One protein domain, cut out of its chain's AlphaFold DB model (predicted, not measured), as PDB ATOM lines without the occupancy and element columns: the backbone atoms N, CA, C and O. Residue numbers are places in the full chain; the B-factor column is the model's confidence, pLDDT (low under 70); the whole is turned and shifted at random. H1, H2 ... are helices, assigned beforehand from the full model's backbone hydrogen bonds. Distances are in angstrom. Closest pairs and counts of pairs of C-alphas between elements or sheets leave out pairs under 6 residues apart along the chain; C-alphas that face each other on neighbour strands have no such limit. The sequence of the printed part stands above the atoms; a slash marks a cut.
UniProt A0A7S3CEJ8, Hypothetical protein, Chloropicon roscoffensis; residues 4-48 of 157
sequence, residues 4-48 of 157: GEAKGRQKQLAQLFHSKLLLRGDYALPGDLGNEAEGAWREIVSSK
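What this domain is: This is residues 4 to 48 of the 157 residues of the protein "Hypothetical protein" of Chloropicon roscoffensis (UniProt A0A7S3CEJ8). Two helices cross as an X, the longer H1 beneath and the shorter H2 laid over its middle, nearly at right angles. The link between them swings out past the end of H1 and comes back to the start of H2, and residues 21 to 27 stick out from the body. The printed part has 45 residues with two named helices, H1 then H2 along the chain, and no named strand; the class is all helix. It is compact, with a radius of gyration of the C-alphas of 10.5 A, and elongated in outline, with spans of 32 by 20 by 12 A.

How they stand to each other: H1, residues 4 to 22, is the longest helix. H2, residues 33 to 46, touches it, with 23 pairs of C-alphas within 8 A. H1 touches H2 with residues 10 to 18 alone. The closest C-alphas of the two are those of Ala 14 and Trp 41, 4.4 A apart. Their lines stand about perpendicular, at 77 degrees, and their centres are 7.6 A apart. In H1 and H2 every pair of O i and N i+4 is within hydrogen-bond range.

Where its parts are: H1 begins at C-alpha 4 (22.375, -49.129, 8.879) and ends at C-alpha 22 (48.027, -48.771, 18.470), 27.4 A from first to last C-alpha. H2 measures 19.8 A from C-alpha 33 to C-alpha 46, the latter at (30.939, -58.906, 23.486).

The domain as a whole: The two C-alphas farthest apart are those of Gly 4 and Asp 26, at 32.9 A. The printed part has no cut. The link from H1 to H2, 10 residues, is short but not tight. Residues 21 to 27, of which 21 to 22 belong to H1, stand free. The mean pLDDT of the printed part is 88.0, and the model's confidence is under 70 at residues 25 to 26.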
ATOM      1  N   GLY A   4      21.148 -49.098   9.679       81.38
ATOM      2  CA  GLY A   4      22.375 -49.129   8.879       81.38
ATOM      3  C   GLY A   4      23.364 -48.027   9.264       81.38
ATOM      4  O   GLY A   4      24.555 -48.294   9.412       81.38
ATOM      5  N   GLU A   5      22.869 -46.811   9.493       84.31
ATOM      6  CA  GLU A   5      23.683 -45.673   9.942       84.31
ATOM      7  C   GLU A   5      24.256 -45.905  11.344       84.31
ATOM      8  O   GLU A   5      25.445 -45.676  11.570       84.31
ATOM      9  N   ALA A   6      23.447 -46.439  12.267       85.00
ATOM     10  CA  ALA A   6      23.890 -46.764  13.622       85.00
ATOM     11  C   ALA A   6      25.016 -47.812  13.613       85.00
ATOM     12  O   ALA A   6      26.054 -47.627  14.253       85.00
ATOM     13  N   LYS A   7      24.862 -48.872  12.807       85.69
ATOM     14  CA  LYS A   7      25.891 -49.908  12.631       85.69
ATOM     15  C   LYS A   7      27.162 -49.366  11.970       85.69
ATOM     16  O   LYS A   7      28.266 -49.779  12.324       85.69
ATOM     17  N   GLY A   8      27.026 -48.451  11.009       90.69
ATOM     18  CA  GLY A   8      28.157 -47.764  10.382       90.69
ATOM     19  C   GLY A   8      28.957 -46.940  11.391       90.69
ATOM     20  O   GLY A   8      30.176 -47.094  11.483       90.69
ATOM     21  N   ARG A   9      28.259 -46.144  12.209       92.75
ATOM     22  CA  ARG A   9      28.856 -45.328  13.274       92.75
ATOM     23  C   ARG A   9      29.601 -46.176  14.304       92.75
ATOM     24  O   ARG A   9      30.740 -45.862  14.635       92.75
ATOM     25  N   GLN A  10      28.999 -47.271  14.771       92.94
ATOM     26  CA  GLN A  10      29.624 -48.177  15.743       92.94
ATOM     27  C   GLN A  10      30.965 -48.731  15.230       92.94
ATOM     28  O   GLN A  10      31.960 -48.732  15.953       92.94
ATOM     29  N   LYS A  11      31.032 -49.131  13.952       91.81
ATOM     30  CA  LYS A  11      32.282 -49.609  13.337       91.81
ATOM     31  C   LYS A  11      33.361 -48.528  13.274       91.81
ATOM     32  O   LYS A  11      34.522 -48.826  13.540       91.81
ATOM     33  N   GLN A  12      32.992 -47.296  12.929       94.31
ATOM     34  CA  GLN A  12      33.931 -46.168  12.873       94.31
ATOM     35  C   GLN A  12      34.481 -45.826  14.264       94.31
ATOM     36  O   GLN A  12      35.686 -45.638  14.424       94.31
ATOM     37  N   LEU A  13      33.615 -45.816  15.281       95.38
ATOM     38  CA  LEU A  13      34.001 -45.621  16.679       95.38
ATOM     39  C   LEU A  13      34.969 -46.711  17.161       95.38
ATOM     40  O   LEU A  13      36.016 -46.406  17.727       95.38
ATOM     41  N   ALA A  14      34.686 -47.976  16.851       92.81
ATOM     42  CA  ALA A  14      35.588 -49.074  17.177       92.81
ATOM     43  C   ALA A  14      36.952 -48.946  16.468       92.81
ATOM     44  O   ALA A  14      37.995 -49.157  17.086       92.81
ATOM     45  N   GLN A  15      36.979 -48.537  15.193       91.62
ATOM     46  CA  GLN A  15      38.231 -48.270  14.469       91.62
ATOM     47  C   GLN A  15      39.045 -47.130  15.100       91.62
ATOM     48  O   GLN A  15      40.276 -47.210  15.158       91.62
ATOM     49  N   LEU A  16      38.377 -46.092  15.613       92.69
ATOM     50  CA  LEU A  16      39.029 -44.999  16.330       92.69
ATOM     51  C   LEU A  16      39.694 -45.491  17.623       92.69
ATOM     52  O   LEU A  16      40.862 -45.180  17.867       92.69
ATOM     53  N   PHE A  17      38.990 -46.306  18.416       92.06
ATOM     54  CA  PHE A  17      39.550 -46.889  19.638       92.06
ATOM     55  C   PHE A  17      40.738 -47.810  19.343       92.06
ATOM     56  O   PHE A  17      41.789 -47.701  19.973       92.06
ATOM     57  N   HIS A  18      40.618 -48.656  18.320       90.12
ATOM     58  CA  HIS A  18      41.701 -49.531  17.871       90.12
ATOM     59  C   HIS A  18      42.963 -48.746  17.481       90.12
ATOM     60  O   HIS A  18      44.078 -49.113  17.853       90.12
ATOM     61  N   SER A  19      42.779 -47.623  16.783       88.94
ATOM     62  CA  SER A  19      43.874 -46.728  16.393       88.94
ATOM     63  C   SER A  19      44.531 -46.078  17.616       88.94
ATOM     64  O   SER A  19      45.757 -46.020  17.692       88.94
ATOM     65  N   LYS A  20      43.729 -45.666  18.610       89.81
ATOM     66  CA  LYS A  20      44.215 -45.144  19.900       89.81
ATOM     67  C   LYS A  20      45.099 -46.152  20.635       89.81
ATOM     68  O   LYS A  20      46.182 -45.785  21.090       89.81
ATOM     69  N   LEU A  21      44.676 -47.416  20.709       89.38
ATOM     70  CA  LEU A  21      45.468 -48.486  21.327       89.38
ATOM     71  C   LEU A  21      46.814 -48.693  20.609       89.38
ATOM     72  O   LEU A  21      47.847 -48.921  21.244       89.38
ATOM     73  N   LEU A  22      46.825 -48.585  19.279       87.31
ATOM     74  CA  LEU A  22      48.027 -48.771  18.470       87.31
ATOM     75  C   LEU A  22      49.035 -47.629  18.562       87.31
ATOM     76  O   LEU A  22      50.242 -47.876  18.608       87.31
ATOM     77  N   LEU A  23      48.564 -46.388  18.562       86.31
ATOM     78  CA  LEU A  23      49.423 -45.210  18.464       86.31
ATOM     79  C   LEU A  23      50.084 -44.820  19.803       86.31
ATOM     80  O   LEU A  23      50.659 -43.742  19.898       86.31
ATOM     81  N   ARG A  24      50.061 -45.713  20.812       70.69
ATOM     82  CA  ARG A  24      50.695 -45.533  22.140       70.69
ATOM     83  C   ARG A  24      50.253 -44.233  22.827       70.69
ATOM     84  O   ARG A  24      51.059 -43.558  23.449       70.69
ATOM     85  N   GLY A  25      48.983 -43.879  22.631       58.25
ATOM     86  CA  GLY A  25      48.507 -42.507  22.711       58.25
ATOM     87  C   GLY A  25      48.818 -41.762  24.007       58.25
ATOM     88  O   GLY A  25      48.171 -42.000  25.018       58.25
ATOM     89  N   ASP A  26      49.646 -40.730  23.873       62.34
ATOM     90  CA  ASP A  26      49.569 -39.498  24.667       62.34
ATOM     91  C   ASP A  26      48.653 -38.462  23.982       62.34
ATOM     92  O   ASP A  26      48.857 -37.255  24.088       62.34
ATOM     93  N   TYR A  27      47.647 -38.904  23.216       72.38
ATOM     94  CA  TYR A  27      46.673 -37.994  22.613       72.38
ATOM     95  C   TYR A  27      45.260 -38.301  23.103       72.38
ATOM     96  O   TYR A  27      44.744 -39.420  23.000       72.38
ATOM     97  N   ALA A  28      44.634 -37.271  23.662       78.81
ATOM     98  CA  ALA A  28      43.249 -37.309  24.085       78.81
ATOM     99  C   ALA A  28      42.338 -37.162  22.861       78.81
ATOM    100  O   ALA A  28      42.527 -36.274  22.028       78.81
ATOM    101  N   LEU A  29      41.339 -38.036  22.758       85.69
ATOM    102  CA  LEU A  29      40.242 -37.823  21.820       85.69
ATOM    103  C   LEU A  29      39.349 -36.689  22.361       85.69
ATOM    104  O   LEU A  29      39.170 -36.618  23.577       85.69
ATOM    105  N   PRO A  30      38.805 -35.803  21.507       88.81
ATOM    106  CA  PRO A  30      37.994 -34.677  21.965       88.81
ATOM    107  C   PRO A  30      36.708 -35.116  22.677       88.81
ATOM    108  O   PRO A  30      36.011 -36.011  22.196       88.81
ATOM    109  N   GLY A  31      36.360 -34.427  23.766       87.00
ATOM    110  CA  GLY A  31      35.116 -34.657  24.507       87.00
ATOM    111  C   GLY A  31      34.938 -36.116  24.940       87.00
ATOM    112  O   GLY A  31      35.896 -36.777  25.338       87.00
ATOM    113  N   ASP A  32      33.714 -36.628  24.804       91.75
ATOM    114  CA  ASP A  32      33.358 -38.003  25.182       91.75
ATOM    115  C   ASP A  32      33.712 -39.053  24.121       91.75
ATOM    116  O   ASP A  32      33.510 -40.252  24.331       91.75
ATOM    117  N   LEU A  33      34.309 -38.640  22.995       92.25
ATOM    118  CA  LEU A  33      34.573 -39.520  21.858       92.25
ATOM    119  C   LEU A  33      35.446 -40.723  22.235       92.25
ATOM    120  O   LEU A  33      35.302 -41.796  21.656       92.25
ATOM    121  N   GLY A  34      36.338 -40.569  23.218       91.75
ATOM    122  CA  GLY A  34      37.132 -41.680  23.737       91.75
ATOM    123  C   GLY A  34      36.293 -42.757  24.424       91.75
ATOM    124  O   GLY A  34      36.490 -43.937  24.141       91.75
ATOM    125  N   ASN A  35      35.347 -42.347  25.269       92.88
ATOM    126  CA  ASN A  35      34.454 -43.256  25.987       92.88
ATOM    127  C   ASN A  35      33.463 -43.915  25.021       92.88
ATOM    128  O   ASN A  35      33.226 -45.119  25.099       92.88
ATOM    129  N   GLU A  36      32.936 -43.151  24.062       95.56
ATOM    130  CA  GLU A  36      32.061 -43.685  23.015       95.56
ATOM    131  C   GLU A  36      32.780 -44.704  22.122       95.56
ATOM    132  O   GLU A  36      32.217 -45.744  21.780       95.56
ATOM    133  N   ALA A  37      34.033 -44.421  21.759       94.88
ATOM    134  CA  ALA A  37      34.860 -45.315  20.958       94.88
ATOM    135  C   ALA A  37      35.180 -46.619  21.701       94.88
ATOM    136  O   ALA A  37      35.057 -47.700  21.121       94.88
ATOM    137  N   GLU A  38      35.541 -46.528  22.984       94.19
ATOM    138  CA  GLU A  38      35.758 -47.703  23.831       94.19
ATOM    139  C   GLU A  38      34.472 -48.521  24.001       94.19
ATOM    140  O   GLU A  38      34.494 -49.741  23.831       94.19
ATOM    141  N   GLY A  39      33.345 -47.862  24.285       95.38
ATOM    142  CA  GLY A  39      32.046 -48.514  24.439       95.38
ATOM    143  C   GLY A  39      31.638 -49.283  23.182       95.38
ATOM    144  O   GLY A  39      31.322 -50.468  23.262       95.38
ATOM    145  N   ALA A  40      31.745 -48.648  22.010       95.56
ATOM    146  CA  ALA A  40      31.458 -49.292  20.728       95.56
ATOM    147  C   ALA A  40      32.382 -50.488  20.451       95.56
ATOM    148  O   ALA A  40      31.939 -51.510  19.926       95.56
ATOM    149  N   TRP A  41      33.666 -50.382  20.806       94.69
ATOM    150  CA  TRP A  41      34.609 -51.490  20.682       94.69
ATOM    151  C   TRP A  41      34.215 -52.672  21.574       94.69
ATOM    152  O   TRP A  41      34.128 -53.801  21.089       94.69
ATOM    153  N   ARG A  42      33.949 -52.418  22.863       94.62
ATOM    154  CA  ARG A  42      33.548 -53.453  23.828       94.62
ATOM    155  C   ARG A  42      32.266 -54.151  23.399       94.62
ATOM    156  O   ARG A  42      32.221 -55.373  23.440       94.62
ATOM    157  N   GLU A  43      31.281 -53.396  22.917       93.81
ATOM    158  CA  GLU A  43      30.022 -53.950  22.417       93.81
ATOM    159  C   GLU A  43      30.247 -54.898  21.231       93.81
ATOM    160  O   GLU A  43      29.722 -56.007  21.235       93.81
ATOM    161  N   ILE A  44      31.084 -54.517  20.255       91.19
ATOM    162  CA  ILE A  44      31.429 -55.386  19.114       91.19
ATOM    163  C   ILE A  44      32.132 -56.666  19.572       91.19
ATOM    164  O   ILE A  44      31.926 -57.730  18.982       91.19
ATOM    165  N   VAL A  45      33.008 -56.562  20.571       90.31
ATOM    166  CA  VAL A  45      33.734 -57.711  21.119       90.31
ATOM    167  C   VAL A  45      32.773 -58.645  21.854       90.31
ATOM    168  O   VAL A  45      32.793 -59.840  21.584       90.31
ATOM    169  N   SER A  46      31.889 -58.110  22.702       88.25
ATOM    170  CA  SER A  46      30.939 -58.906  23.486       88.25
ATOM    171  C   SER A  46      29.761 -59.447  22.677       88.25
ATOM    172  O   SER A  46      29.162 -60.440  23.069       88.25
ATOM    173  N   SER A  47      29.391 -58.802  21.564       86.06
ATOM    174  CA  SER A  47      28.264 -59.233  20.725       86.06
ATOM    175  C   SER A  47      28.604 -60.403  19.800       86.06
ATOM    176  O   SER A  47      27.740 -60.876  19.064       86.06
ATOM    177  N   LYS A  48      29.877 -60.805  19.732       79.19
ATOM    178  CA  LYS A  48      30.296 -61.955  18.935       79.19
ATOM    179  C   LYS A  48      30.048 -63.219  19.738       79.19
ATOM    180  O   LYS A  48      30.716 -63.455  20.737       79.19
TER     181      LYS A  48